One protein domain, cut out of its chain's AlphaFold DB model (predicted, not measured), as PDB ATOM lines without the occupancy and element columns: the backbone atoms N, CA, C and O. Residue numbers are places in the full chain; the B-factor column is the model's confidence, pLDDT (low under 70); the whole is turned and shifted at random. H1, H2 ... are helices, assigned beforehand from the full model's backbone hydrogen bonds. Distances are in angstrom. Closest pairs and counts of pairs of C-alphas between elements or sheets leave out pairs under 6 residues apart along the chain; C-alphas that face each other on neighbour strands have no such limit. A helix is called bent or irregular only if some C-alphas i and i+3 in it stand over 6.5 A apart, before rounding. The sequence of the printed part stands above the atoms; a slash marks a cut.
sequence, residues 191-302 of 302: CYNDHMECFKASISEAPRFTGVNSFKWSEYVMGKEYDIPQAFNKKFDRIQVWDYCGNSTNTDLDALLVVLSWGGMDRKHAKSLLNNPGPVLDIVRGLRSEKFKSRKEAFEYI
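Overview. This is residues 191 to 302 of the 302 residues of an uncharacterized protein of Sphingobacterium siyangense (UniProt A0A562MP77). A small cluster of helices has H4 at its core, with H2, H3 and H6 packing round it and H5 packing on H2; H7 folds back on the side of H6 away from H4. Residues 193 to 205, most of H1 and the start of the link after it, stick out as a free arm. The printed part has 112 residues with seven named helices, H1 to H7 in order along the chain, and no named strand, and its class is all helix. It is compact, with a radius of gyration of the C-alphas of 14.4 A, and spans 39 by 32 by 28 A.

Along the chain. H1, residues 191 to 202, begins at C-alpha 191 (-35.918, -22.684, -25.742) and is 18.0 A long; it is neither bent nor irregular, but only just: C-alphas 192 and 195 are 6.1 A apart. H2 is residues 214 to 222, 11.5 A, and H3 residues 238 to 246, 12.3 A. H4, residues 252 to 262, begins at (-26.055, -14.817, -49.118) and is 15.4 A long. H5 is residues 267 to 275, 12.4 A; H6 is residues 278 to 288, 15.0 A. H7, residues 295 to 300, 8.7 A, ends at C-alpha 300 (-27.195, -15.579, -29.005).

Arrangement. H4 is the hub, touching three helices. H3 and H4 form a helical hairpin at a shallow tilt of 10 degrees, with the C-alphas of Cys 245 and Ala 255 closest at 5.0 A. H2 touches H4 at a steep tilt of 64 degrees, the closest C-alphas being Ser 214 and Ser 261, 5.4 A. H6 touches H4 about perpendicular, at 88 degrees, closest at the C-alphas of Asp 252 and Arg 285, 6.1 A. H2 also touches H5 at a steep tilt of 56 degrees, the closest C-alphas being those of Val 221 and Lys 271, 5.4 A apart. H6 and H7, a helical hairpin, only just touch, with 3 pairs of C-alphas within 8 A, Leu 287 and Ala 298 closest at 7.2 A. The helix packing is part aligned and part crossed: 2 of these 5 pairs are at a shallow tilt. H1 is apart from the other six helices. Every O i to N i+4 pair is within hydrogen-bond range in H2, H3, H4, H5, H6 and H7; in H1 it is 5 of 8.

Size, cuts and confidence. The C-alphas of Asn 193 and Gln 230, 40.1 A apart, are the two farthest apart, and the printed part has no cut. The links H1 to H2 and H2 to H3 are long. The mean pLDDT of the printed part is 77.6; residues 191 to 212 and residue 302, the chain's last, are under 70.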
ATOM      1  N   CYS A 191     -36.165 -22.055 -24.440       42.59
ATOM      2  CA  CYS A 191     -35.918 -22.684 -25.742       42.59
ATOM      3  C   CYS A 191     -34.411 -22.828 -26.043       42.59
ATOM      4  O   CYS A 191     -34.011 -23.552 -26.959       42.59
ATOM      5  N   TYR A 192     -33.561 -22.162 -25.251       43.00
ATOM      6  CA  TYR A 192     -32.129 -22.090 -25.505       43.00
ATOM      7  C   TYR A 192     -31.367 -23.365 -25.099       43.00
ATOM      8  O   TYR A 192     -30.387 -23.765 -25.720       43.00
ATOM      9  N   ASN A 193     -31.841 -24.052 -24.060       47.31
ATOM     10  CA  ASN A 193     -31.169 -25.251 -23.557       47.31
ATOM     11  C   ASN A 193     -31.480 -26.507 -24.391       47.31
ATOM     12  O   ASN A 193     -30.614 -27.369 -24.536       47.31
ATOM     13  N   ASP A 194     -32.661 -26.582 -25.011       55.00
ATOM     14  CA  ASP A 194     -33.097 -27.771 -25.758       55.00
ATOM     15  C   ASP A 194     -32.324 -27.978 -27.068       55.00
ATOM     16  O   ASP A 194     -31.940 -29.099 -27.413       55.00
ATOM     17  N   HIS A 195     -32.030 -26.901 -27.800       47.56
ATOM     18  CA  HIS A 195     -31.316 -27.008 -29.074       47.56
ATOM     19  C   HIS A 195     -29.831 -27.352 -28.883       47.56
ATOM     20  O   HIS A 195     -29.234 -28.044 -29.711       47.56
ATOM     21  N   MET A 196     -29.232 -26.906 -27.775       45.44
ATOM     22  CA  MET A 196     -27.817 -27.120 -27.484       45.44
ATOM     23  C   MET A 196     -27.530 -28.566 -27.073       45.44
ATOM     24  O   MET A 196     -26.524 -29.142 -27.492       45.44
ATOM     25  N   GLU A 197     -28.437 -29.186 -26.320       52.72
ATOM     26  CA  GLU A 197     -28.364 -30.618 -26.016       52.72
ATOM     27  C   GLU A 197     -28.567 -31.472 -27.279       52.72
ATOM     28  O   GLU A 197     -27.852 -32.454 -27.488       52.72
ATOM     29  N   CYS A 198     -29.439 -31.036 -28.197       47.69
ATOM     30  CA  CYS A 198     -29.635 -31.682 -29.498       47.69
ATOM     31  C   CYS A 198     -28.371 -31.616 -30.387       47.69
ATOM     32  O   CYS A 198     -27.984 -32.604 -31.021       47.69
ATOM     33  N   PHE A 199     -27.678 -30.472 -30.391       44.78
ATOM     34  CA  PHE A 199     -26.426 -30.285 -31.131       44.78
ATOM     35  C   PHE A 199     -25.260 -31.082 -30.524       44.78
ATOM     36  O   PHE A 199     -24.517 -31.739 -31.247       44.78
ATOM     37  N   LYS A 200     -25.108 -31.101 -29.193       47.69
ATOM     38  CA  LYS A 200     -24.055 -31.895 -28.529       47.69
ATOM     39  C   LYS A 200     -24.216 -33.395 -28.768       47.69
ATOM     40  O   LYS A 200     -23.217 -34.078 -28.986       47.69
ATOM     41  N   ALA A 201     -25.454 -33.893 -28.785       52.09
ATOM     42  CA  ALA A 201     -25.756 -35.299 -29.052       52.09
ATOM     43  C   ALA A 201     -25.399 -35.744 -30.484       52.09
ATOM     44  O   ALA A 201     -25.216 -36.932 -30.727       52.09
ATOM     45  N   SER A 202     -25.265 -34.809 -31.430       42.69
ATOM     46  CA  SER A 202     -24.982 -35.098 -32.843       42.69
ATOM     47  C   SER A 202     -23.496 -34.974 -33.226       42.69
ATOM     48  O   SER A 202     -23.115 -35.340 -34.339       42.69
ATOM     49  N   ILE A 203     -22.626 -34.528 -32.308       43.97
ATOM     50  CA  ILE A 203     -21.178 -34.359 -32.556       43.97
ATOM     51  C   ILE A 203     -20.399 -35.686 -32.454       43.97
ATOM     52  O   ILE A 203     -19.337 -35.813 -33.065       43.97
ATOM     53  N   SER A 204     -20.896 -36.693 -31.724       38.91
ATOM     54  CA  SER A 204     -20.119 -37.907 -31.411       38.91
ATOM     55  C   SER A 204     -20.053 -38.969 -32.514       38.91
ATOM     56  O   SER A 204     -19.322 -39.942 -32.347       38.91
ATOM     57  N   GLU A 205     -20.755 -38.806 -33.640       39.56
ATOM     58  CA  GLU A 205     -20.893 -39.883 -34.641       39.56
ATOM     59  C   GLU A 205     -20.465 -39.530 -36.070       39.56
ATOM     60  O   GLU A 205     -20.632 -40.338 -36.980       39.56
ATOM     61  N   ALA A 206     -19.878 -38.359 -36.319       37.25
ATOM     62  CA  ALA A 206     -19.498 -38.013 -37.686       37.25
ATOM     63  C   ALA A 206     -18.196 -38.740 -38.110       37.25
ATOM     64  O   ALA A 206     -17.125 -38.435 -37.573       37.25
ATOM     65  N   PRO A 207     -18.215 -39.661 -39.102       37.78
ATOM     66  CA  PRO A 207     -16.982 -40.133 -39.727       37.78
ATOM     67  C   PRO A 207     -16.223 -38.943 -40.331       37.78
ATOM     68  O   PRO A 207     -16.842 -37.973 -40.769       37.78
ATOM     69  N   ARG A 208     -14.879 -39.017 -40.376       38.69
ATOM     70  CA  ARG A 208     -14.017 -37.979 -40.979       38.69
ATOM     71  C   ARG A 208     -14.562 -37.571 -42.351       38.69
ATOM     72  O   ARG A 208     -14.465 -38.315 -43.326       38.69
ATOM     73  N   PHE A 209     -15.154 -36.383 -42.381       41.72
ATOM     74  CA  PHE A 209     -15.933 -35.887 -43.498       41.72
ATOM     75  C   PHE A 209     -15.005 -35.409 -44.621       41.72
ATOM     76  O   PHE A 209     -14.090 -34.620 -44.388       41.72
ATOM     77  N   THR A 210     -15.226 -35.886 -45.849       41.94
ATOM     78  CA  THR A 210     -14.537 -35.365 -47.040       41.94
ATOM     79  C   THR A 210     -15.526 -34.518 -47.828       41.94
ATOM     80  O   THR A 210     -16.595 -35.004 -48.191       41.94
ATOM     81  N   GLY A 211     -15.174 -33.251 -48.074       54.12
ATOM     82  CA  GLY A 211     -16.036 -32.279 -48.750       54.12
ATOM     83  C   GLY A 211     -16.692 -32.864 -50.002       54.12
ATOM     84  O   GLY A 211     -16.016 -33.406 -50.885       54.12
ATOM     85  N   VAL A 212     -18.022 -32.797 -50.065       67.06
ATOM     86  CA  VAL A 212     -18.781 -33.184 -51.257       67.06
ATOM     87  C   VAL A 212     -18.628 -32.105 -52.330       67.06
ATOM     88  O   VAL A 212     -18.390 -30.942 -52.025       67.06
ATOM     89  N   ASN A 213     -18.725 -32.488 -53.604       83.88
ATOM     90  CA  ASN A 213     -18.763 -31.519 -54.700       83.88
ATOM     91  C   ASN A 213     -20.006 -30.627 -54.511       83.88
ATOM     92  O   ASN A 213     -21.136 -31.132 -54.564       83.88
ATOM     93  N   SER A 214     -19.784 -29.334 -54.252       87.69
ATOM     94  CA  SER A 214     -20.849 -28.389 -53.899       87.69
ATOM     95  C   SER A 214     -21.847 -28.209 -55.033       87.69
ATOM     96  O   SER A 214     -23.024 -28.012 -54.766       87.69
ATOM     97  N   PHE A 215     -21.428 -28.375 -56.290       89.75
ATOM     98  CA  PHE A 215     -22.318 -28.271 -57.444       89.75
ATOM     99  C   PHE A 215     -23.370 -29.376 -57.426       89.75
ATOM    100  O   PHE A 215     -24.562 -29.094 -57.403       89.75
ATOM    101  N   LYS A 216     -22.944 -30.642 -57.340       87.19
ATOM    102  CA  LYS A 216     -23.866 -31.794 -57.295       87.19
ATOM    103  C   LYS A 216     -24.755 -31.778 -56.055       87.19
ATOM    104  O   LYS A 216     -25.880 -32.271 -56.083       87.19
ATOM    105  N   TRP A 217     -24.228 -31.277 -54.939       91.19
ATOM    106  CA  TRP A 217     -25.017 -31.130 -53.725       91.19
ATOM    107  C   TRP A 217     -26.093 -30.052 -53.909       91.19
ATOM    108  O   TRP A 217     -27.268 -30.345 -53.706       91.19
ATOM    109  N   SER A 218     -25.719 -28.864 -54.385       90.19
ATOM    110  CA  SER A 218     -26.643 -27.750 -54.613       90.19
ATOM    111  C   SER A 218     -27.670 -28.060 -55.700       90.19
ATOM    112  O   SER A 218     -28.840 -27.753 -55.511       90.19
ATOM    113  N   GLU A 219     -27.292 -28.760 -56.773       89.50
ATOM    114  CA  GLU A 219     -28.212 -29.218 -57.828       89.50
ATOM    115  C   GLU A 219     -29.309 -30.119 -57.272       89.50
ATOM    116  O   GLU A 219     -30.481 -29.979 -57.621       89.50
ATOM    117  N   TYR A 220     -28.956 -31.016 -56.353       86.50
ATOM    118  CA  TYR A 220     -29.947 -31.873 -55.724       86.50
ATOM    119  C   TYR A 220     -30.937 -31.079 -54.865       86.50
ATOM    120  O   TYR A 220     -32.130 -31.395 -54.852       86.50
ATOM    121  N   VAL A 221     -30.435 -30.111 -54.092       88.50
ATOM    122  CA  VAL A 221     -31.224 -29.395 -53.081       88.50
ATOM    123  C   VAL A 221     -32.061 -28.284 -53.720       88.50
ATOM    124  O   VAL A 221     -33.257 -28.210 -53.450       88.50
ATOM    125  N   MET A 222     -31.467 -27.489 -54.608       87.94
ATOM    126  CA  MET A 222     -32.104 -26.352 -55.279       87.94
ATOM    127  C   MET A 222     -32.889 -26.753 -56.533       87.94
ATOM    128  O   MET A 222     -33.841 -26.074 -56.914       87.94
ATOM    129  N   GLY A 223     -32.534 -27.881 -57.154       81.31
ATOM    130  CA  GLY A 223     -33.082 -28.305 -58.439       81.31
ATOM    131  C   GLY A 223     -32.413 -27.610 -59.628       81.31
ATOM    132  O   GLY A 223     -31.563 -26.738 -59.473       81.31
ATOM    133  N   LYS A 224     -32.817 -28.009 -60.839       75.94
ATOM    134  CA  LYS A 224     -32.215 -27.551 -62.109       75.94
ATOM    135  C   LYS A 224     -32.562 -26.111 -62.503       75.94
ATOM    136  O   LYS A 224     -32.017 -25.607 -63.474       75.94
ATOM    137  N   GLU A 225     -33.502 -25.487 -61.799       76.62
ATOM    138  CA  GLU A 225     -33.977 -24.124 -62.081       76.62
ATOM    139  C   GLU A 225     -33.105 -23.048 -61.421       76.62
ATOM    140  O   GLU A 225     -33.184 -21.882 -61.795       76.62
ATOM    141  N   TYR A 226     -32.282 -23.427 -60.440       86.56
ATOM    142  CA  TYR A 226     -31.328 -22.521 -59.812       86.56
ATOM    143  C   TYR A 226     -30.038 -22.481 -60.631       86.56
ATOM    144  O   TYR A 226     -29.456 -23.531 -60.915       86.56
ATOM    145  N   ASP A 227     -29.584 -21.281 -60.986       90.06
ATOM    146  CA  ASP A 227     -28.316 -21.086 -61.687       90.06
ATOM    147  C   ASP A 227     -27.152 -21.255 -60.703       90.06
ATOM    148  O   ASP A 227     -26.772 -20.337 -59.978       90.06
ATOM    149  N   ILE A 228     -26.643 -22.484 -60.602       90.56
ATOM    150  CA  ILE A 228     -25.573 -22.825 -59.665       90.56
ATOM    151  C   ILE A 228     -24.247 -22.278 -60.204       90.56
ATOM    152  O   ILE A 228     -23.834 -22.674 -61.301       90.56
ATOM    153  N   PRO A 229     -23.505 -21.473 -59.421       92.25
ATOM    154  CA  PRO A 229     -22.219 -20.950 -59.855       92.25
ATOM    155  C   PRO A 229     -21.249 -22.062 -60.270       92.25
ATOM    156  O   PRO A 229     -21.032 -23.027 -59.534       92.25
ATOM    157  N   GLN A 230     -20.570 -21.899 -61.409       88.69
ATOM    158  CA  GLN A 230     -19.550 -22.857 -61.870       88.69
ATOM    159  C   GLN A 230     -18.418 -23.059 -60.852       88.69
ATOM    160  O   GLN A 230     -17.842 -24.144 -60.757       88.69
ATOM    161  N   ALA A 231     -18.155 -22.047 -60.018       89.38
ATOM    162  CA  ALA A 231     -17.223 -22.128 -58.897       89.38
ATOM    163  C   ALA A 231     -17.544 -23.269 -57.909       89.38
ATOM    164  O   ALA A 231     -16.655 -23.689 -57.168       89.38
ATOM    165  N   PHE A 232     -18.778 -23.792 -57.903       91.31
ATOM    166  CA  PHE A 232     -19.196 -24.904 -57.051       91.31
ATOM    167  C   PHE A 232     -18.723 -26.270 -57.547       91.31
ATOM    168  O   PHE A 232     -18.788 -27.243 -56.790       91.31
ATOM    169  N   ASN A 233     -18.267 -26.388 -58.799       90.31
ATOM    170  CA  ASN A 233     -17.886 -27.667 -59.398       90.31
ATOM    171  C   ASN A 233     -16.490 -28.135 -58.946       90.31
ATOM    172  O   ASN A 233     -15.621 -28.494 -59.736       90.31
ATOM    173  N   LYS A 234     -16.276 -28.117 -57.635       84.12
ATOM    174  CA  LYS A 234     -15.079 -28.580 -56.948       84.12
ATOM    175  C   LYS A 234     -15.446 -29.034 -55.542       84.12
ATOM    176  O   LYS A 234     -16.561 -28.826 -55.062       84.12
ATOM    177  N   LYS A 235     -14.493 -29.674 -54.877       84.12
ATOM    178  CA  LYS A 235     -14.547 -29.864 -53.429       84.12
ATOM    179  C   LYS A 235     -13.875 -28.653 -52.802       84.12
ATOM    180  O   LYS A 235     -12.685 -28.462 -53.032       84.12
ATOM    181  N   PHE A 236     -14.631 -27.838 -52.074       82.31
ATOM    182  CA  PHE A 236     -14.035 -26.735 -51.330       82.31
ATOM    183  C   PHE A 236     -13.206 -27.283 -50.166       82.31
ATOM    184  O   PHE A 236     -13.658 -28.166 -49.433       82.31
ATOM    185  N   ASP A 237     -12.004 -26.750 -49.982       79.75
ATOM    186  CA  ASP A 237     -11.309 -26.840 -48.701       79.75
ATOM    187  C   ASP A 237     -11.768 -25.719 -47.751       79.75
ATOM    188  O   ASP A 237     -12.528 -24.823 -48.121       79.75
ATOM    189  N   ARG A 238     -11.314 -25.775 -46.497       76.38
ATOM    190  CA  ARG A 238     -11.709 -24.817 -45.457       76.38
ATOM    191  C   ARG A 238     -11.374 -23.363 -45.815       76.38
ATOM    192  O   ARG A 238     -12.166 -22.482 -45.494       76.38
ATOM    193  N   ILE A 239     -10.215 -23.117 -46.428       75.81
ATOM    194  CA  ILE A 239      -9.768 -21.767 -46.802       75.81
ATOM    195  C   ILE A 239     -10.654 -21.262 -47.937       75.81
ATOM    196  O   ILE A 239     -11.203 -20.173 -47.858       75.81
ATOM    197  N   GLN A 240     -10.915 -22.105 -48.930       83.88
ATOM    198  CA  GLN A 240     -11.773 -21.752 -50.057       83.88
ATOM    199  C   GLN A 240     -13.226 -21.481 -49.646       83.88
ATOM    200  O   GLN A 240     -13.869 -20.630 -50.256       83.88
ATOM    201  N   VAL A 241     -13.766 -22.191 -48.646       85.25
ATOM    202  CA  VAL A 241     -15.086 -21.861 -48.072       85.25
ATOM    203  C   VAL A 241     -15.055 -20.483 -47.428       85.25
ATOM    204  O   VAL A 241     -15.958 -19.683 -47.666       85.25
ATOM    205  N   TRP A 242     -14.021 -20.212 -46.631       81.19
ATOM    206  CA  TRP A 242     -13.848 -18.931 -45.960       81.19
ATOM    207  C   TRP A 242     -13.781 -17.778 -46.968       81.19
ATOM    208  O   TRP A 242     -14.569 -16.839 -46.873       81.19
ATOM    209  N   ASP A 243     -12.929 -17.903 -47.985       84.31
ATOM    210  CA  ASP A 243     -12.762 -16.905 -49.046       84.31
ATOM    211  C   ASP A 243     -14.062 -16.688 -49.833       84.31
ATOM    212  O   ASP A 243     -14.442 -15.554 -50.124       84.31
ATOM    213  N   TYR A 244     -14.787 -17.769 -50.150       90.19
ATOM    214  CA  TYR A 244     -16.053 -17.671 -50.875       90.19
ATOM    215  C   TYR A 244     -17.131 -16.943 -50.060       90.19
ATOM    216  O   TYR A 244     -17.875 -16.132 -50.612       90.19
ATOM    217  N   CYS A 245     -17.212 -17.209 -48.754       88.12
ATOM    218  CA  CYS A 245     -18.179 -16.559 -47.866       88.12
ATOM    219  C   CYS A 245     -17.807 -15.097 -47.572       88.12
ATOM    220  O   CYS A 245     -18.698 -14.259 -47.438       88.12
ATOM    221  N   GLY A 246     -16.512 -14.780 -47.494       83.62
ATOM    222  CA  GLY A 246     -16.019 -13.419 -47.262       83.62
ATOM    223  C   GLY A 246     -16.138 -12.495 -48.478       83.62
ATOM    224  O   GLY A 246     -16.143 -11.278 -48.327       83.62
ATOM    225  N   ASN A 247     -16.268 -13.044 -49.689       87.62
ATOM    226  CA  ASN A 247     -16.412 -12.234 -50.891       87.62
ATOM    227  C   ASN A 247     -17.821 -11.623 -50.993       87.62
ATOM    228  O   ASN A 247     -18.802 -12.331 -51.228       87.62
ATOM    229  N   SER A 248     -17.925 -10.299 -50.872       85.12
ATOM    230  CA  SER A 248     -19.186  -9.546 -50.931       85.12
ATOM    231  C   SER A 248     -19.896  -9.592 -52.289       85.12
ATOM    232  O   SER A 248     -21.078  -9.265 -52.357       85.12
ATOM    233  N   THR A 249     -19.230 -10.038 -53.362       88.31
ATOM    234  CA  THR A 249     -19.870 -10.206 -54.678       88.31
ATOM    235  C   THR A 249     -20.742 -11.461 -54.770       88.31
ATOM    236  O   THR A 249     -21.553 -11.566 -55.686       88.31
ATOM    237  N   ASN A 250     -20.577 -12.428 -53.861       91.25
ATOM    238  CA  ASN A 250     -21.370 -13.660 -53.836       91.25
ATOM    239  C   ASN A 250     -22.686 -13.445 -53.080       91.25
ATOM    240  O   ASN A 250     -22.714 -12.725 -52.083       91.25
ATOM    241  N   THR A 251     -23.766 -14.124 -53.462       92.88
ATOM    242  CA  THR A 251     -25.052 -13.968 -52.760       92.88
ATOM    243  C   THR A 251     -25.047 -14.653 -51.389       92.88
ATOM    244  O   THR A 251     -24.303 -15.614 -51.175       92.88
ATOM    245  N   ASP A 252     -25.867 -14.179 -50.440       93.12
ATOM    246  CA  ASP A 252     -26.055 -14.817 -49.118       93.12
ATOM    247  C   ASP A 252     -26.466 -16.287 -49.252       93.12
ATOM    248  O   ASP A 252     -25.996 -17.151 -48.511       93.12
ATOM    249  N   LEU A 253     -27.301 -16.573 -50.252       93.94
ATOM    250  CA  LEU A 253     -27.759 -17.918 -50.562       93.94
ATOM    251  C   LEU A 253     -26.620 -18.806 -51.069       93.94
ATOM    252  O   LEU A 253     -26.495 -19.936 -50.608       93.94
ATOM    253  N   ASP A 254     -25.743 -18.303 -51.940       94.50
ATOM    254  CA  ASP A 254     -24.594 -19.082 -52.407       94.50
ATOM    255  C   ASP A 254     -23.624 -19.403 -51.272       94.50
ATOM    256  O   ASP A 254     -23.140 -20.531 -51.177       94.50
ATOM    257  N   ALA A 255     -23.363 -18.442 -50.382       93.62
ATOM    258  CA  ALA A 255     -22.536 -18.695 -49.206       93.62
ATOM    259  C   ALA A 255     -23.169 -19.760 -48.300       93.62
ATOM    260  O   ALA A 255     -22.478 -20.686 -47.872       93.62
ATOM    261  N   LEU A 256     -24.486 -19.693 -48.077       94.50
ATOM    262  CA  LEU A 256     -25.212 -20.720 -47.332       94.50
ATOM    263  C   LEU A 256     -25.069 -22.101 -47.994       94.50
ATOM    264  O   LEU A 256     -24.746 -23.074 -47.318       94.50
ATOM    265  N   LEU A 257     -25.236 -22.203 -49.315       93.75
ATOM    266  CA  LEU A 257     -25.097 -23.465 -50.051       93.75
ATOM    267  C   LEU A 257     -23.677 -24.049 -49.968       93.75
ATOM    268  O   LEU A 257     -23.512 -25.264 -49.799       93.75
ATOM    269  N   VAL A 258     -22.642 -23.208 -50.040       92.62
ATOM    270  CA  VAL A 258     -21.246 -23.642 -49.856       92.62
ATOM    271  C   VAL A 258     -21.027 -24.161 -48.438       92.62
ATOM    272  O   VAL A 258     -20.477 -25.249 -48.280       92.62
ATOM    273  N   VAL A 259     -21.505 -23.449 -47.414       91.75
ATOM    274  CA  VAL A 259     -21.369 -23.867 -46.009       91.75
ATOM    275  C   VAL A 259     -22.087 -25.190 -45.747       91.75
ATOM    276  O   VAL A 259     -21.493 -26.101 -45.171       91.75
ATOM    277  N   LEU A 260     -23.334 -25.333 -46.202       91.56
ATOM    278  CA  LEU A 260     -24.124 -26.550 -45.990       91.56
ATOM    279  C   LEU A 260     -23.525 -27.754 -46.725       91.56
ATOM    280  O   LEU A 260     -23.419 -28.838 -46.150       91.56
ATOM    281  N   SER A 261     -23.097 -27.572 -47.978       90.62
ATOM    282  CA  SER A 261     -22.460 -28.648 -48.742       90.62
ATOM    283  C   SER A 261     -21.103 -29.042 -48.153       90.62
ATOM    284  O   SER A 261     -20.829 -30.230 -47.994       90.62
ATOM    285  N   TRP A 262     -20.269 -28.075 -47.764       88.75
ATOM    286  CA  TRP A 262     -18.970 -28.341 -47.147       88.75
ATOM    287  C   TRP A 262     -19.085 -28.976 -45.759       88.75
ATOM    288  O   TRP A 262     -18.298 -29.861 -45.433       88.75
ATOM    289  N   GLY A 263     -20.079 -28.569 -44.967       83.06
ATOM    290  CA  GLY A 263     -20.385 -29.156 -43.661       83.06
ATOM    291  C   GLY A 263     -21.053 -30.529 -43.741       83.06
ATOM    292  O   GLY A 263     -21.262 -31.163 -42.713       83.06
ATOM    293  N   GLY A 264     -21.394 -30.997 -44.946       81.19
ATOM    294  CA  GLY A 264     -21.997 -32.311 -45.133       81.19
ATOM    295  C   GLY A 264     -23.443 -32.412 -44.709       81.19
ATOM    296  O   GLY A 264     -23.900 -33.510 -44.395       81.19
ATOM    297  N   MET A 265     -24.161 -31.290 -44.726       84.81
ATOM    298  CA  MET A 265     -25.577 -31.255 -44.399       84.81
ATOM    299  C   MET A 265     -26.336 -32.288 -45.237       84.81
ATOM    300  O   MET A 265     -26.177 -32.366 -46.465       84.81
ATOM    301  N   ASP A 266     -27.175 -33.081 -44.566       85.50
ATOM    302  CA  ASP A 266     -28.045 -34.023 -45.253       85.50
ATOM    303  C   ASP A 266     -28.928 -33.270 -46.255       85.50
ATOM    304  O   ASP A 266     -29.498 -32.214 -45.968       85.50
ATOM    305  N   ARG A 267     -29.041 -33.818 -47.466       84.94
ATOM    306  CA  ARG A 267     -29.708 -33.127 -48.571       84.94
ATOM    307  C   ARG A 267     -31.206 -32.942 -48.330       84.94
ATOM    308  O   ARG A 267     -31.777 -31.989 -48.856       84.94
ATOM    309  N   LYS A 268     -31.856 -33.829 -47.570       78.94
ATOM    310  CA  LYS A 268     -33.277 -33.692 -47.221       78.94
ATOM    311  C   LYS A 268     -33.466 -32.615 -46.158       78.94
ATOM    312  O   LYS A 268     -34.351 -31.777 -46.311       78.94
ATOM    313  N   HIS A 269     -32.597 -32.575 -45.148       82.62
ATOM    314  CA  HIS A 269     -32.624 -31.509 -44.143       82.62
ATOM    315  C   HIS A 269     -32.341 -30.142 -44.770       82.62
ATOM    316  O   HIS A 269     -33.045 -29.177 -44.485       82.62
ATOM    317  N   ALA A 270     -31.372 -30.064 -45.684       85.62
ATOM    318  CA  ALA A 270     -31.100 -28.845 -46.430       85.62
ATOM    319  C   ALA A 270     -32.294 -28.395 -47.278       85.62
ATOM    320  O   ALA A 270     -32.588 -27.206 -47.308       85.62
ATOM    321  N   LYS A 271     -33.025 -29.318 -47.921       83.62
ATOM    322  CA  LYS A 271     -34.268 -28.968 -48.631       83.62
ATOM    323  C   LYS A 271     -35.303 -28.360 -47.691       83.62
ATOM    324  O   LYS A 271     -35.907 -27.356 -48.042       83.62
ATOM    325  N   SER A 272     -35.482 -28.946 -46.506       82.38
ATOM    326  CA  SER A 272     -36.395 -28.412 -45.490       82.38
ATOM    327  C   SER A 272     -35.988 -27.003 -45.049       82.38
ATOM    328  O   SER A 272     -36.802 -26.085 -45.085       82.38
ATOM    329  N   LEU A 273     -34.701 -26.804 -44.743       83.62
ATOM    330  CA  LEU A 273     -34.135 -25.504 -44.376       83.62
ATOM    331  C   LEU A 273     -34.358 -24.447 -45.467       83.62
ATOM    332  O   LEU A 273     -34.788 -23.329 -45.190       83.62
ATOM    333  N   LEU A 274     -34.092 -24.808 -46.723       86.75
ATOM    334  CA  LEU A 274     -34.192 -23.898 -47.863       86.75
ATOM    335  C   LEU A 274     -35.634 -23.652 -48.332       86.75
ATOM    336  O   LEU A 274     -35.840 -22.811 -49.205       86.75
ATOM    337  N   ASN A 275     -36.635 -24.305 -47.731       78.31
ATOM    338  CA  ASN A 275     -38.039 -23.924 -47.911       78.31
ATOM    339  C   ASN A 275     -38.371 -22.606 -47.194       78.31
ATOM    340  O   ASN A 275     -39.249 -21.874 -47.645       78.31
ATOM    341  N   ASN A 276     -37.668 -22.290 -46.101       79.75
ATOM    342  CA  ASN A 276     -37.766 -21.007 -45.410       79.75
ATOM    343  C   ASN A 276     -36.365 -20.528 -44.997       79.75
ATOM    344  O   ASN A 276     -36.018 -20.549 -43.815       79.75
ATOM    345  N   PRO A 277     -35.534 -20.094 -45.962       84.94
ATOM    346  CA  PRO A 277     -34.149 -19.766 -45.678       84.94
ATOM    347  C   PRO A 277     -34.015 -18.413 -44.971       84.94
ATOM    348  O   PRO A 277     -32.934 -18.109 -44.494       84.94
ATOM    349  N   GLY A 278     -35.078 -17.602 -44.890       84.81
ATOM    350  CA  GLY A 278     -35.053 -16.226 -44.382       84.81
ATOM    351  C   GLY A 278     -34.335 -16.056 -43.037       84.81
ATOM    352  O   GLY A 278     -33.371 -15.293 -42.993       84.81
ATOM    353  N   PRO A 279     -34.729 -16.787 -41.975       83.69
ATOM    354  CA  PRO A 279     -34.068 -16.700 -40.672       83.69
ATOM    355  C   PRO A 279     -32.570 -17.032 -40.732       83.69
ATOM    356  O   PRO A 279     -31.742 -16.329 -40.162       83.69
ATOM    357  N   VAL A 280     -32.196 -18.063 -41.495       84.62
ATOM    358  CA  VAL A 280     -30.790 -18.473 -41.631       84.62
ATOM    359  C   VAL A 280     -30.002 -17.515 -42.516       84.62
ATOM    360  O   VAL A 280     -28.848 -17.222 -42.224       84.62
ATOM    361  N   LEU A 281     -30.608 -16.985 -43.574       89.69
ATOM    362  CA  LEU A 281     -29.991 -15.983 -44.438       89.69
ATOM    363  C   LEU A 281     -29.746 -14.674 -43.697       89.69
ATOM    364  O   LEU A 281     -28.785 -13.984 -44.017       89.69
ATOM    365  N   ASP A 282     -30.571 -14.338 -42.708       88.00
ATOM    366  CA  ASP A 282     -30.332 -13.177 -41.856       88.00
ATOM    367  C   ASP A 282     -29.095 -13.367 -40.960       88.00
ATOM    368  O   ASP A 282     -28.246 -12.477 -40.873       88.00
ATOM    369  N   ILE A 283     -28.916 -14.572 -40.404       86.50
ATOM    370  CA  ILE A 283     -27.691 -14.952 -39.683       86.50
ATOM    371  C   ILE A 283     -26.480 -14.924 -40.628       86.50
ATOM    372  O   ILE A 283     -25.455 -14.329 -40.299       86.50
ATOM    373  N   VAL A 284     -26.588 -15.524 -41.819       89.31
ATOM    374  CA  VAL A 284     -25.512 -15.536 -42.830       89.31
ATOM    375  C   VAL A 284     -25.127 -14.114 -43.222       89.31
ATOM    376  O   VAL A 284     -23.941 -13.793 -43.244       89.31
ATOM    377  N   ARG A 285     -26.106 -13.244 -43.470       91.00
ATOM    378  CA  ARG A 285     -25.861 -11.838 -43.786       91.00
ATOM    379  C   ARG A 285     -25.150 -11.131 -42.644       91.00
ATOM    380  O   ARG A 285     -24.157 -10.460 -42.894       91.00
ATOM    381  N   GLY A 286     -25.606 -11.322 -41.405       87.69
ATOM    382  CA  GLY A 286     -24.959 -10.748 -40.228       87.69
ATOM    383  C   GLY A 286     -23.512 -11.222 -40.052       87.69
ATOM    384  O   GLY A 286     -22.634 -10.421 -39.738       87.69
ATOM    385  N   LEU A 287     -23.234 -12.499 -40.319       85.88
ATOM    386  CA  LEU A 287     -21.873 -13.043 -40.295       85.88
ATOM    387  C   LEU A 287     -20.992 -12.433 -41.394       85.88
ATOM    388  O   LEU A 287     -19.832 -12.120 -41.144       85.88
ATOM    389  N   ARG A 288     -21.537 -12.244 -42.598       89.12
ATOM    390  CA  ARG A 288     -20.802 -11.712 -43.757       89.12
ATOM    391  C   ARG A 288     -20.619 -10.201 -43.732       89.12
ATOM    392  O   ARG A 288     -19.676  -9.701 -44.332       89.12
ATOM    393  N   SER A 289     -21.500  -9.481 -43.045       86.88
ATOM    394  CA  SER A 289     -21.429  -8.029 -42.876       86.88
ATOM    395  C   SER A 289     -20.694  -7.608 -41.601       86.88
ATOM    396  O   SER A 289     -20.842  -6.461 -41.187       86.88
ATOM    397  N   GLU A 290     -20.003  -8.534 -40.926       83.75
ATOM    398  CA  GLU A 290     -19.327  -8.301 -39.639       83.75
ATOM    399  C   GLU A 290     -20.249  -7.712 -38.549       83.75
ATOM    400  O   GLU A 290     -19.799  -7.031 -37.629       83.75
ATOM    401  N   LYS A 291     -21.561  -7.991 -38.626       85.19
ATOM    402  CA  LYS A 291     -22.544  -7.562 -37.617       85.19
ATOM    403  C   LYS A 291     -22.193  -8.137 -36.247       85.19
ATOM    404  O   LYS A 291     -22.369  -7.461 -35.241       85.19
ATOM    405  N   PHE A 292     -21.706  -9.377 -36.227       84.94
ATOM    406  CA  PHE A 292     -21.333 -10.089 -35.012       84.94
ATOM    407  C   PHE A 292     -19.826  -9.983 -34.774       84.94
ATOM    408  O   PHE A 292     -19.022 -10.436 -35.589       84.94
ATOM    409  N   LYS A 293     -19.432  -9.440 -33.622       82.00
ATOM    410  CA  LYS A 293     -18.025  -9.275 -33.217       82.00
ATOM    411  C   LYS A 293     -17.446 -10.535 -32.586       82.00
ATOM    412  O   LYS A 293     -16.236 -10.645 -32.397       82.00
ATOM    413  N   SER A 294     -18.300 -11.489 -32.224       79.31
ATOM    414  CA  SER A 294     -17.890 -12.765 -31.651       79.31
ATOM    415  C   SER A 294     -18.818 -13.903 -32.067       79.31
ATOM    416  O   SER A 294     -19.984 -13.697 -32.396       79.31
ATOM    417  N   ARG A 295     -18.311 -15.140 -31.983       70.06
ATOM    418  CA  ARG A 295     -19.137 -16.345 -32.171       70.06
ATOM    419  C   ARG A 295     -20.285 -16.419 -31.167       70.06
ATOM    420  O   ARG A 295     -21.338 -16.925 -31.515       70.06
ATOM    421  N   LYS A 296     -20.062 -15.933 -29.941       78.06
ATOM    422  CA  LYS A 296     -21.071 -15.903 -28.879       78.06
ATOM    423  C   LYS A 296     -22.240 -15.000 -29.271       78.06
ATOM    424  O   LYS A 296     -23.374 -15.437 -29.210       78.06
ATOM    425  N   GLU A 297     -21.942 -13.805 -29.769       79.19
ATOM    426  CA  GLU A 297     -22.955 -12.848 -30.228       79.19
ATOM    427  C   GLU A 297     -23.753 -13.380 -31.426       79.19
ATOM    428  O   GLU A 297     -24.970 -13.259 -31.465       79.19
ATOM    429  N   ALA A 298     -23.078 -14.028 -32.382       74.25
ATOM    430  CA  ALA A 298     -23.757 -14.685 -33.498       74.25
ATOM    431  C   ALA A 298     -24.655 -15.846 -33.042       74.25
ATOM    432  O   ALA A 298     -25.655 -16.129 -33.690       74.25
ATOM    433  N   PHE A 299     -24.277 -16.532 -31.961       73.75
ATOM    434  CA  PHE A 299     -25.005 -17.672 -31.419       73.75
ATOM    435  C   PHE A 299     -26.224 -17.241 -30.585       73.75
ATOM    436  O   PHE A 299     -27.288 -17.821 -30.735       73.75
ATOM    437  N   GLU A 300     -26.096 -16.182 -29.783       79.12
ATOM    438  CA  GLU A 300     -27.195 -15.579 -29.005       79.12
ATOM    439  C   GLU A 300     -28.260 -14.900 -29.883       79.12
ATOM    440  O   GLU A 300     -29.354 -14.598 -29.415       79.12
ATOM    441  N   TYR A 301     -27.937 -14.635 -31.150       77.06
ATOM    442  CA  TYR A 301     -28.860 -14.065 -32.130       77.06
ATOM    443  C   TYR A 301     -29.865 -15.084 -32.703       77.06
ATOM    444  O   TYR A 301     -30.843 -14.680 -33.333       77.06
ATOM    445  N   ILE A 302     -29.592 -16.381 -32.536       65.50
ATOM    446  CA  ILE A 302     -30.395 -17.505 -33.048       65.50
ATOM    447  C   ILE A 302     -31.499 -17.844 -32.048       65.50
ATOM    448  O   ILE A 302     -32.649 -18.029 -32.510       65.50
TER     449      ILE A 302